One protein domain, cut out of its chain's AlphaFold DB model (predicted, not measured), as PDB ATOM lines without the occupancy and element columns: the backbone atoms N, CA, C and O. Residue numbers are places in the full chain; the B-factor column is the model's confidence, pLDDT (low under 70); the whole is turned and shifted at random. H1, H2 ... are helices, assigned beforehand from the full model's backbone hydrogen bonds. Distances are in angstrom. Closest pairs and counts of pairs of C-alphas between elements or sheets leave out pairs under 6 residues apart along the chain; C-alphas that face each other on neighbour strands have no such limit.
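AT A GLANCE: This is residues 2 to 81 of the 169 residues of an uncharacterized protein of Rhodobacter capsulatus (UniProt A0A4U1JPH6). Three helices, H1, H2 and H4, cross one another at large angles and pack together as a triangular core, each touching the other two, while the four-residue helix H3 lies off to one side in the chain between H2 and H4. Before the core comes a long stretch without a named element, residues 2 to 20, which folds back on itself in a loop where residues 8 to 9 pair antiparallel with residues 18 to 19. The printed part has 80 residues, with four named helices in the order H1, H2, H3, H4 and no named strand; the class is all helix, though under half of the residues, 39 of 80, are in named elements. The whole is compact, with a radius of gyration of the C-alphas of 12.0 A, and the C-alphas span 33 by 32 by 20 A along their three main axes.

IN THESE COORDINATES: The printed part begins with C-alpha 2 at (162.413, 84.703, 55.459), and residues 2 to 20, 19 residues, hold no named element. Within them residues 8 to 9 form a short antiparallel pairing with residues 18 to 19, too short to be named as strands. H1, residues 21 to 30, starts with C-alpha 21 at (162.493, 96.687, 48.294) and measures 14.2 A from first to last C-alpha. H2 holds residues 39 to 50, Ala 39 to Ala 50, and is 16.3 A long. H3, residues 57 to 60, has a length of 5.0 A. H4, residues 69 to 81, is the longest helix with 13 residues and 16.7 A, and it ends with C-alpha 81 at (170.341, 109.118, 40.832).

HOW THE PARTS SIT: H1 touches H2 and H4, and H2 and H4 touch each other; of these three pairs none is at a shallow tilt, and the helix packing is mostly crossed. H1 and H2 touch with the C-alphas of Val 24 and Ala 39 closest, 6.2 A apart. Their lines stand about perpendicular at 78 degrees, and H2 touches H1 with residues 39 to 43 alone. H1 and H4 touch with the C-alphas of Ala 27 and Leu 71 closest, 5.5 A apart. They run opposite ways at a steep tilt of 48 degrees, with their centres 10.2 A apart. H2 and H4 touch with the C-alphas of Val 46 and Thr 72 closest, 4.8 A apart. They run the same way at a steep tilt of 67 degrees, only just short of about perpendicular, and H4 touches H2 with residues 71 to 76 alone. H3 touches no helix and is apart from H1, from H2 and from H4. In the backbones of H1 and H2 every O i to N i+4 pair is within hydrogen-bond range; in H4 7 of 9 are, and H3 is too short for such a pair but has its one O i to N i+3 pair within range.

THE WHOLE: The two C-alphas farthest apart are those of Phe 14 and Arg 34, 33.9 A, the first in the loop before H1 and the second between H1 and H2. The first and last printed C-alphas, those of Ser 2 and Ser 81, are 29.5 A apart. The C-alphas of residues 2 to 20 lie 8 to 21 A from the mean of all C-alphas. The printed part has no cut. The links from H1 to H2, from H2 to H3 and from H3 to H4 are short, with 8, 6 and 8 residues between the helices. The mean pLDDT of the printed part is 90.9, and confidence is under 70 in residues 2 to 4.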
ATOM      1  N   SER A   2     163.507  83.829  55.904       45.62
ATOM      2  CA  SER A   2     162.413  84.703  55.459       45.62
ATOM      3  C   SER A   2     162.642  85.053  53.992       45.62
ATOM      4  O   SER A   2     163.701  85.592  53.668       45.62
ATOM      5  N   GLU A   3     161.689  84.723  53.124       55.16
ATOM      6  CA  GLU A   3     161.689  85.169  51.733       55.16
ATOM      7  C   GLU A   3     161.878  86.687  51.712       55.16
ATOM      8  O   GLU A   3     161.099  87.441  52.299       55.16
ATOM      9  N   GLN A   4     162.965  87.146  51.092       63.59
ATOM     10  CA  GLN A   4     163.098  88.553  50.758       63.59
ATOM     11  C   GLN A   4     162.033  88.831  49.702       63.59
ATOM     12  O   GLN A   4     162.225  88.510  48.536       63.59
ATOM     13  N   SER A   5     160.895  89.386  50.116       82.81
ATOM     14  CA  SER A   5     159.909  89.899  49.170       82.81
ATOM     15  C   SER A   5     160.589  90.939  48.275       82.81
ATOM     16  O   SER A   5     161.351  91.767  48.779       82.81
ATOM     17  N   SER A   6     160.363  90.859  46.968       93.12
ATOM     18  CA  SER A   6     160.766  91.876  45.988       93.12
ATOM     19  C   SER A   6     159.554  92.725  45.621       93.12
ATOM     20  O   SER A   6     158.423  92.236  45.667       93.12
ATOM     21  N   TYR A   7     159.778  93.983  45.243       96.31
ATOM     22  CA  TYR A   7     158.727  94.865  44.728       96.31
ATOM     23  C   TYR A   7     159.269  95.670  43.556       96.31
ATOM     24  O   TYR A   7     160.146  96.513  43.731       96.31
ATOM     25  N   PHE A   8     158.731  95.420  42.365       95.94
ATOM     26  CA  PHE A   8     159.176  96.055  41.130       95.94
ATOM     27  C   PHE A   8     158.310  97.271  40.806       95.94
ATOM     28  O   PHE A   8     157.094  97.144  40.677       95.94
ATOM     29  N   ALA A   9     158.938  98.437  40.652       94.50
ATOM     30  CA  ALA A   9     158.253  99.683  40.322       94.50
ATOM     31  C   ALA A   9     158.998 100.472  39.239       94.50
ATOM     32  O   ALA A   9     160.226 100.572  39.268       94.50
ATOM     33  N   ASP A  10     158.248 101.076  38.313       93.56
ATOM     34  CA  ASP A  10     158.778 102.059  37.360       93.56
ATOM     35  C   ASP A  10     158.801 103.447  38.009       93.56
ATOM     36  O   ASP A  10     157.788 104.150  38.080       93.56
ATOM     37  N   ILE A  11     159.969 103.808  38.536       93.31
ATOM     38  CA  ILE A  11     160.212 105.089  39.213       93.31
ATOM     39  C   ILE A  11     160.701 106.160  38.232       93.31
ATOM     40  O   ILE A  11     160.536 107.355  38.486       93.31
ATOM     41  N   ILE A  12     161.315 105.749  37.120       89.38
ATOM     42  CA  ILE A  12     161.894 106.672  36.139       89.38
ATOM     43  C   ILE A  12     160.823 107.155  35.148       89.38
ATOM     44  O   ILE A  12     160.870 108.302  34.706       89.38
ATOM     45  N   GLY A  13     159.828 106.315  34.846       86.19
ATOM     46  CA  GLY A  13     158.713 106.611  33.947       86.19
ATOM     47  C   GLY A  13     158.956 106.219  32.487       86.19
ATOM     48  O   GLY A  13     158.298 106.768  31.603       86.19
ATOM     49  N   PHE A  14     159.897 105.306  32.218       84.56
ATOM     50  CA  PHE A  14     160.225 104.827  30.864       84.56
ATOM     51  C   PHE A  14     159.813 103.367  30.614       84.56
ATOM     52  O   PHE A  14     160.218 102.776  29.617       84.56
ATOM     53  N   GLY A  15     158.991 102.780  31.491       84.12
ATOM     54  CA  GLY A  15     158.531 101.393  31.379       84.12
ATOM     55  C   GLY A  15     159.493 100.358  31.968       84.12
ATOM     56  O   GLY A  15     159.190  99.166  31.945       84.12
ATOM     57  N   GLU A  16     160.622 100.791  32.532       86.38
ATOM     58  CA  GLU A  16     161.592  99.923  33.197       86.38
ATOM     59  C   GLU A  16     161.306  99.860  34.698       86.38
ATOM     60  O   GLU A  16     161.381 100.862  35.409       86.38
ATOM     61  N   SER A  17     160.970  98.668  35.193       92.69
ATOM     62  CA  SER A  17     160.733  98.454  36.623       92.69
ATOM     63  C   SER A  17     161.998  97.973  37.324       92.69
ATOM     64  O   SER A  17     162.658  97.048  36.854       92.69
ATOM     65  N   VAL A  18     162.298  98.557  38.482       93.38
ATOM     66  CA  VAL A  18     163.423  98.160  39.341       93.38
ATOM     67  C   VAL A  18     162.908  97.605  40.666       93.38
ATOM     68  O   VAL A  18     161.861  98.046  41.145       93.38
ATOM     69  N   ASP A  19     163.620  96.643  41.260       95.69
ATOM     70  CA  ASP A  19     163.290  96.170  42.611       95.69
ATOM     71  C   ASP A  19     163.664  97.247  43.637       95.69
ATOM     72  O   ASP A  19     164.843  97.516  43.875       95.69
ATOM     73  N   ILE A  20     162.657  97.874  44.242       96.38
ATOM     74  CA  ILE A  20     162.846  98.958  45.213       96.38
ATOM     75  C   ILE A  20     162.905  98.461  46.659       96.38
ATOM     76  O   ILE A  20     163.232  99.239  47.557       96.38
ATOM     77  N   MET A  21     162.608  97.184  46.923       96.94
ATOM     78  CA  MET A  21     162.493  96.687  48.294       96.94
ATOM     79  C   MET A  21     163.793  96.808  49.117       96.94
ATOM     80  O   MET A  21     163.704  97.141  50.304       96.94
ATOM     81  N   PRO A  22     165.005  96.611  48.552       94.69
ATOM     82  CA  PRO A  22     166.245  96.872  49.284       94.69
ATOM     83  C   PRO A  22     166.346  98.320  49.787       94.69
ATOM     84  O   PRO A  22     166.651  98.543  50.958       94.69
ATOM     85  N   LEU A  23     166.005  99.295  48.937       92.50
ATOM     86  CA  LEU A  23     166.038 100.721  49.276       92.50
ATOM     87  C   LEU A  23     164.941 101.099  50.274       92.50
ATOM     88  O   LEU A  23     165.164 101.928  51.149       92.50
ATOM     89  N   VAL A  24     163.765 100.475  50.179       95.44
ATOM     90  CA  VAL A  24     162.673 100.668  51.142       95.44
ATOM     91  C   VAL A  24     163.078 100.195  52.537       95.44
ATOM     92  O   VAL A  24     162.866 100.904  53.520       95.44
ATOM     93  N   ARG A  25     163.691  99.010  52.641       94.81
ATOM     94  CA  ARG A  25     164.188  98.484  53.923       94.81
ATOM     95  C   ARG A  25     165.261  99.391  54.516       94.81
ATOM     96  O   ARG A  25     165.266  99.616  55.722       94.81
ATOM     97  N   GLU A  26     166.136  99.933  53.675       91.31
ATOM     98  CA  GLU A  26     167.141 100.902  54.103       91.31
ATOM     99  C   GLU A  26     166.509 102.216  54.591       91.31
ATOM    100  O   GLU A  26     166.886 102.711  55.653       91.31
ATOM    101  N   ALA A  27     165.516 102.747  53.868       90.50
ATOM    102  CA  ALA A  27     164.783 103.951  54.258       90.50
ATOM    103  C   ALA A  27     164.120 103.781  55.631       90.50
ATOM    104  O   ALA A  27     164.246 104.647  56.490       90.50
ATOM    105  N   LEU A  28     163.469 102.635  55.858       93.19
ATOM    106  CA  LEU A  28     162.857 102.287  57.140       93.19
ATOM    107  C   LEU A  28     163.891 102.168  58.264       93.19
ATOM    108  O   LEU A  28     163.664 102.679  59.354       93.19
ATOM    109  N   ALA A  29     165.038 101.535  58.005       91.56
ATOM    110  CA  ALA A  29     166.098 101.380  59.001       91.56
ATOM    111  C   ALA A  29     166.761 102.712  59.398       91.56
ATOM    112  O   ALA A  29     167.269 102.831  60.511       91.56
ATOM    113  N   LYS A  30     166.772 103.698  58.494       87.19
ATOM    114  CA  LYS A  30     167.327 105.044  58.720       87.19
ATOM    115  C   LYS A  30     166.293 106.058  59.222       87.19
ATOM    116  O   LYS A  30     166.673 107.173  59.569       87.19
ATOM    117  N   CYS A  31     165.007 105.714  59.221       88.25
ATOM    118  CA  CYS A  31     163.941 106.628  59.607       88.25
ATOM    119  C   CYS A  31     163.920 106.822  61.128       88.25
ATOM    120  O   CYS A  31     163.678 105.883  61.881       88.25
ATOM    121  N   GLU A  32     164.148 108.054  61.579       90.12
ATOM    122  CA  GLU A  32     164.100 108.414  63.006       90.12
ATOM    123  C   GLU A  32     162.686 108.812  63.471       90.12
ATOM    124  O   GLU A  32     162.438 108.954  64.666       90.12
ATOM    125  N   LEU A  33     161.753 108.987  62.531       91.06
ATOM    126  CA  LEU A  33     160.384 109.424  62.797       91.06
ATOM    127  C   LEU A  33     159.499 108.255  63.220       91.06
ATOM    128  O   LEU A  33     159.544 107.177  62.626       91.06
ATOM    129  N   ARG A  34     158.605 108.481  64.187       95.69
ATOM    130  CA  ARG A  34     157.636 107.448  64.577       95.69
ATOM    131  C   ARG A  34     156.617 107.197  63.458       95.69
ATOM    132  O   ARG A  34     155.933 108.127  63.027       95.69
ATOM    133  N   HIS A  35     156.454 105.936  63.056       96.56
ATOM    134  CA  HIS A  35     155.431 105.484  62.107       96.56
ATOM    135  C   HIS A  35     155.051 104.010  62.323       96.56
ATOM    136  O   HIS A  35     155.738 103.290  63.046       96.56
ATOM    137  N   ASP A  36     153.990 103.544  61.659       96.25
ATOM    138  CA  ASP A  36     153.527 102.145  61.693       96.25
ATOM    139  C   ASP A  36     153.565 101.436  60.322       96.25
ATOM    140  O   ASP A  36     153.056 100.326  60.182       96.25
ATOM    141  N   PHE A  37     154.160 102.062  59.301       97.19
ATOM    142  CA  PHE A  37     154.244 101.488  57.958       97.19
ATOM    143  C   PHE A  37     155.089 100.212  57.891       97.19
ATOM    144  O   PHE A  37     156.224 100.165  58.370       97.19
ATOM    145  N   SER A  38     154.565  99.212  57.187       96.38
ATOM    146  CA  SER A  38     155.328  98.059  56.711       96.38
ATOM    147  C   SER A  38     156.155  98.395  55.461       96.38
ATOM    148  O   SER A  38     155.863  99.340  54.728       96.38
ATOM    149  N   ALA A  39     157.172  97.579  55.162       96.75
ATOM    150  CA  ALA A  39     157.976  97.730  53.944       96.75
ATOM    151  C   ALA A  39     157.134  97.645  52.659       96.75
ATOM    152  O   ALA A  39     157.368  98.392  51.715       96.75
ATOM    153  N   GLN A  40     156.116  96.784  52.646       96.81
ATOM    154  CA  GLN A  40     155.203  96.663  51.514       96.81
ATOM    155  C   GLN A  40     154.402  97.956  51.291       96.81
ATOM    156  O   GLN A  40     154.372  98.471  50.177       96.81
ATOM    157  N   GLU A  41     153.829  98.531  52.352       96.88
ATOM    158  CA  GLU A  41     153.092  99.798  52.254       96.88
ATOM    159  C   GLU A  41     153.993 100.949  51.798       96.88
ATOM    160  O   GLU A  41     153.580 101.772  50.984       96.88
ATOM    161  N   VAL A  42     155.241 101.014  52.279       97.19
ATOM    162  CA  VAL A  42     156.186 102.040  51.815       97.19
ATOM    163  C   VAL A  42     156.502 101.867  50.330       97.19
ATOM    164  O   VAL A  42     156.553 102.869  49.619       97.19
ATOM    165  N   ALA A  43     156.675 100.637  49.837       97.38
ATOM    166  CA  ALA A  43     156.918 100.381  48.416       97.38
ATOM    167  C   ALA A  43     155.751 100.867  47.532       97.38
ATOM    168  O   ALA A  43     155.964 101.566  46.540       97.38
ATOM    169  N   GLU A  44     154.513 100.597  47.948       96.38
ATOM    170  CA  GLU A  44     153.307 101.088  47.270       96.38
ATOM    171  C   GLU A  44     153.227 102.624  47.299       96.38
ATOM    172  O   GLU A  44     152.928 103.269  46.290       96.38
ATOM    173  N   LEU A  45     153.555 103.243  48.438       97.25
ATOM    174  CA  LEU A  45     153.568 104.699  48.583       97.25
ATOM    175  C   LEU A  45     154.674 105.365  47.759       97.25
ATOM    176  O   LEU A  45     154.456 106.460  47.239       97.25
ATOM    177  N   VAL A  46     155.829 104.717  47.599       96.31
ATOM    178  CA  VAL A  46     156.897 105.149  46.686       96.31
ATOM    179  C   VAL A  46     156.381 105.191  45.251       96.31
ATOM    180  O   VAL A  46     156.562 106.202  44.578       96.31
ATOM    181  N   GLU A  47     155.690 104.149  44.788       95.50
ATOM    182  CA  GLU A  47     155.131 104.099  43.432       95.50
ATOM    183  C   GLU A  47     154.049 105.174  43.214       95.50
ATOM    184  O   GLU A  47     154.022 105.853  42.182       95.50
ATOM    185  N   VAL A  48     153.168 105.377  44.199       94.88
ATOM    186  CA  VAL A  48     152.158 106.450  44.182       94.88
ATOM    187  C   VAL A  48     152.829 107.825  44.112       94.88
ATOM    188  O   VAL A  48     152.449 108.651  43.275       94.88
ATOM    189  N   ALA A  49     153.841 108.063  44.950       93.00
ATOM    190  CA  ALA A  49     154.578 109.321  45.014       93.00
ATOM    191  C   ALA A  49     155.377 109.597  43.731       93.00
ATOM    192  O   ALA A  49     155.337 110.719  43.226       93.00
ATOM    193  N   ALA A  50     156.047 108.587  43.166       92.38
ATOM    194  CA  ALA A  50     156.811 108.700  41.921       92.38
ATOM    195  C   ALA A  50     155.924 109.126  40.741       92.38
ATOM    196  O   ALA A  50     156.334 109.921  39.900       92.38
ATOM    197  N   ARG A  51     154.665 108.672  40.725       91.31
ATOM    198  CA  ARG A  51     153.661 109.057  39.721       91.31
ATOM    199  C   ARG A  51     152.989 110.405  39.992       91.31
ATOM    200  O   ARG A  51     152.049 110.762  39.285       91.31
ATOM    201  N   GLY A  52     153.400 111.127  41.036       88.88
ATOM    202  CA  GLY A  52     152.793 112.399  41.432       88.88
ATOM    203  C   GLY A  52     151.329 112.273  41.863       88.88
ATOM    204  O   GLY A  52     150.581 113.251  41.811       88.88
ATOM    205  N   LYS A  53     150.883 111.074  42.263       91.31
ATOM    206  CA  LYS A  53     149.506 110.854  42.708       91.31
ATOM    207  C   LYS A  53     149.321 111.376  44.131       91.31
ATOM    208  O   LYS A  53     150.226 111.342  44.963       91.31
ATOM    209  N   ARG A  54     148.108 111.849  44.419       91.62
ATOM    210  CA  ARG A  54     147.740 112.349  45.746       91.62
ATOM    211  C   ARG A  54     147.779 111.217  46.774       91.62
ATOM    212  O   ARG A  54     147.116 110.199  46.588       91.62
ATOM    213  N   ILE A  55     148.468 111.454  47.887       92.81
ATOM    214  CA  ILE A  55     148.449 110.584  49.065       92.81
ATOM    215  C   ILE A  55     147.338 111.064  50.022       92.81
ATOM    216  O   ILE A  55     147.247 112.271  50.276       92.81
ATOM    217  N   PRO A  56     146.456 110.177  50.523       93.50
ATOM    218  CA  PRO A  56     145.402 110.554  51.464       93.50
ATOM    219  C   PRO A  56     145.946 111.144  52.773       93.50
ATOM    220  O   PRO A  56     146.961 110.685  53.288       93.50
ATOM    221  N   ALA A  57     145.230 112.110  53.360       93.06
ATOM    222  CA  ALA A  57     145.620 112.725  54.637       93.06
ATOM    223  C   ALA A  57     145.727 111.690  55.772       93.06
ATOM    224  O   ALA A  57     146.720 111.676  56.485       93.06
ATOM    225  N   ALA A  58     144.787 110.739  55.833       94.44
ATOM    226  CA  ALA A  58     144.815 109.642  56.801       94.44
ATOM    227  C   ALA A  58     146.085 108.775  56.706       94.44
ATOM    228  O   ALA A  58     146.509 108.193  57.697       94.44
ATOM    229  N   THR A  59     146.705 108.684  55.525       95.81
ATOM    230  CA  THR A  59     148.000 108.017  55.363       95.81
ATOM    231  C   THR A  59     149.126 108.889  55.909       95.81
ATOM    232  O   THR A  59     150.005 108.383  56.592       95.81
ATOM    233  N   LEU A  60     149.104 110.196  55.644       93.69
ATOM    234  CA  LEU A  60     150.114 111.127  56.158       93.69
ATOM    235  C   LEU A  60     150.105 111.205  57.692       93.69
ATOM    236  O   LEU A  60     151.168 111.308  58.291       93.69
ATOM    237  N   ASP A  61     148.938 111.079  58.326       96.19
ATOM    238  CA  ASP A  61     148.787 111.104  59.789       96.19
ATOM    239  C   ASP A  61     149.439 109.902  60.505       96.19
ATOM    240  O   ASP A  61     149.607 109.922  61.725       96.19
ATOM    241  N   ARG A  62     149.843 108.863  59.760       96.88
ATOM    242  CA  ARG A  62     150.516 107.664  60.293       96.88
ATOM    243  C   ARG A  62     152.016 107.843  60.536       96.88
ATOM    244  O   ARG A  62     152.651 106.940  61.074       96.88
ATOM    245  N   ILE A  63     152.593 108.977  60.144       95.62
ATOM    246  CA  ILE A  63     153.998 109.310  60.389       95.62
ATOM    247  C   ILE A  63     154.110 110.663  61.079       95.62
ATOM    248  O   ILE A  63     153.396 111.617  60.770       95.62
ATOM    249  N   GLU A  64     155.027 110.734  62.037       93.81
ATOM    250  CA  GLU A  64     155.326 111.945  62.785       93.81
ATOM    251  C   GLU A  64     155.568 113.154  61.868       93.81
ATOM    252  O   GLU A  64     156.239 113.076  60.836       93.81
ATOM    253  N   GLY A  65     154.946 114.282  62.226       91.69
ATOM    254  CA  GLY A  65     155.032 115.524  61.457       91.69
ATOM    255  C   GLY A  65     154.455 115.442  60.038       91.69
ATOM    256  O   GLY A  65     154.735 116.333  59.239       91.69
ATOM    257  N   GLN A  66     153.692 114.391  59.702       92.06
ATOM    258  CA  GLN A  66     153.172 114.131  58.352       92.06
ATOM    259  C   GLN A  66     154.281 114.031  57.286       92.06
ATOM    260  O   GLN A  66     154.064 114.272  56.095       92.06
ATOM    261  N   MET A  67     155.498 113.657  57.698       90.50
ATOM    262  CA  MET A  67     156.695 113.693  56.856       90.50
ATOM    263  C   MET A  67     156.919 112.398  56.060       90.50
ATOM    264  O   MET A  67     158.040 111.910  55.950       90.50
ATOM    265  N   LEU A  68     155.869 111.844  55.439       92.19
ATOM    266  CA  LEU A  68     155.968 110.608  54.635       92.19
ATOM    267  C   LEU A  68     157.020 110.695  53.518       92.19
ATOM    268  O   LEU A  68     157.597 109.691  53.102       92.19
ATOM    269  N   TRP A  69     157.288 111.911  53.046       87.69
ATOM    270  CA  TRP A  69     158.312 112.181  52.049       87.69
ATOM    271  C   TRP A  69     159.715 111.735  52.486       87.69
ATOM    272  O   TRP A  69     160.516 111.452  51.603       87.69
ATOM    273  N   VAL A  70     160.013 111.620  53.787       85.50
ATOM    274  CA  VAL A  70     161.305 111.111  54.290       85.50
ATOM    275  C   VAL A  70     161.540 109.673  53.826       85.50
ATOM    276  O   VAL A  70     162.632 109.342  53.372       85.50
ATOM    277  N   LEU A  71     160.500 108.836  53.850       91.00
ATOM    278  CA  LEU A  71     160.574 107.454  53.377       91.00
ATOM    279  C   LEU A  71     160.523 107.386  51.846       91.00
ATOM    280  O   LEU A  71     161.348 106.726  51.217       91.00
ATOM    281  N   THR A  72     159.563 108.080  51.227       92.81
ATOM    282  CA  THR A  72     159.315 107.913  49.787       92.81
ATOM    283  C   THR A  72     160.360 108.605  48.917       92.81
ATOM    284  O   THR A  72     160.840 108.008  47.951       92.81
ATOM    285  N   ARG A  73     160.776 109.835  49.249       87.25
ATOM    286  CA  ARG A  73     161.798 110.551  48.464       87.25
ATOM    287  C   ARG A  73     163.160 109.898  48.556       87.25
ATOM    288  O   ARG A  73     163.875 109.943  47.563       87.25
ATOM    289  N   TYR A  74     163.507 109.297  49.694       86.31
ATOM    290  CA  TYR A  74     164.763 108.565  49.833       86.31
ATOM    291  C   TYR A  74     164.908 107.527  48.715       86.31
ATOM    292  O   TYR A  74     165.873 107.552  47.952       86.31
ATOM    293  N   VAL A  75     163.894 106.673  48.562       90.69
ATOM    294  CA  VAL A  75     163.880 105.613  47.549       90.69
ATOM    295  C   VAL A  75     163.854 106.203  46.139       90.69
ATOM    296  O   VAL A  75     164.670 105.822  45.303       90.69
ATOM    297  N   ILE A  76     162.966 107.170  45.879       90.50
ATOM    298  CA  ILE A  76     162.820 107.784  44.550       90.50
ATOM    299  C   ILE A  76     164.130 108.436  44.097       90.50
ATOM    300  O   ILE A  76     164.582 108.194  42.978       90.50
ATOM    301  N   PHE A  77     164.761 109.239  44.955       85.50
ATOM    302  CA  PHE A  77     165.990 109.953  44.611       85.50
ATOM    303  C   PHE A  77     167.177 109.013  44.432       85.50
ATOM    304  O   PHE A  77     167.966 109.233  43.514       85.50
ATOM    305  N   ARG A  78     167.273 107.939  45.227       86.62
ATOM    306  CA  ARG A  78     168.289 106.898  45.018       86.62
ATOM    307  C   ARG A  78     168.148 106.262  43.640       86.62
ATOM    308  O   ARG A  78     169.107 106.294  42.874       86.62
ATOM    309  N   VAL A  79     166.953 105.783  43.287       90.12
ATOM    310  CA  VAL A  79     166.699 105.157  41.977       90.12
ATOM    311  C   VAL A  79     166.988 106.129  40.829       90.12
ATOM    312  O   VAL A  79     167.727 105.801  39.901       90.12
ATOM    313  N   GLN A  80     166.469 107.357  40.905       87.50
ATOM    314  CA  GLN A  80     166.703 108.381  39.882       87.50
ATOM    315  C   GLN A  80     168.183 108.748  39.749       87.50
ATOM    316  O   GLN A  80     168.673 108.956  38.638       87.50
ATOM    317  N   SER A  81     168.916 108.815  40.862       85.50
ATOM    318  CA  SER A  81     170.341 109.118  40.832       85.50
ATOM    319  C   SER A  81     171.171 107.968  40.274       85.50
ATOM    320  O   SER A  81     172.127 108.236  39.551       85.50
TER     321      SER A  81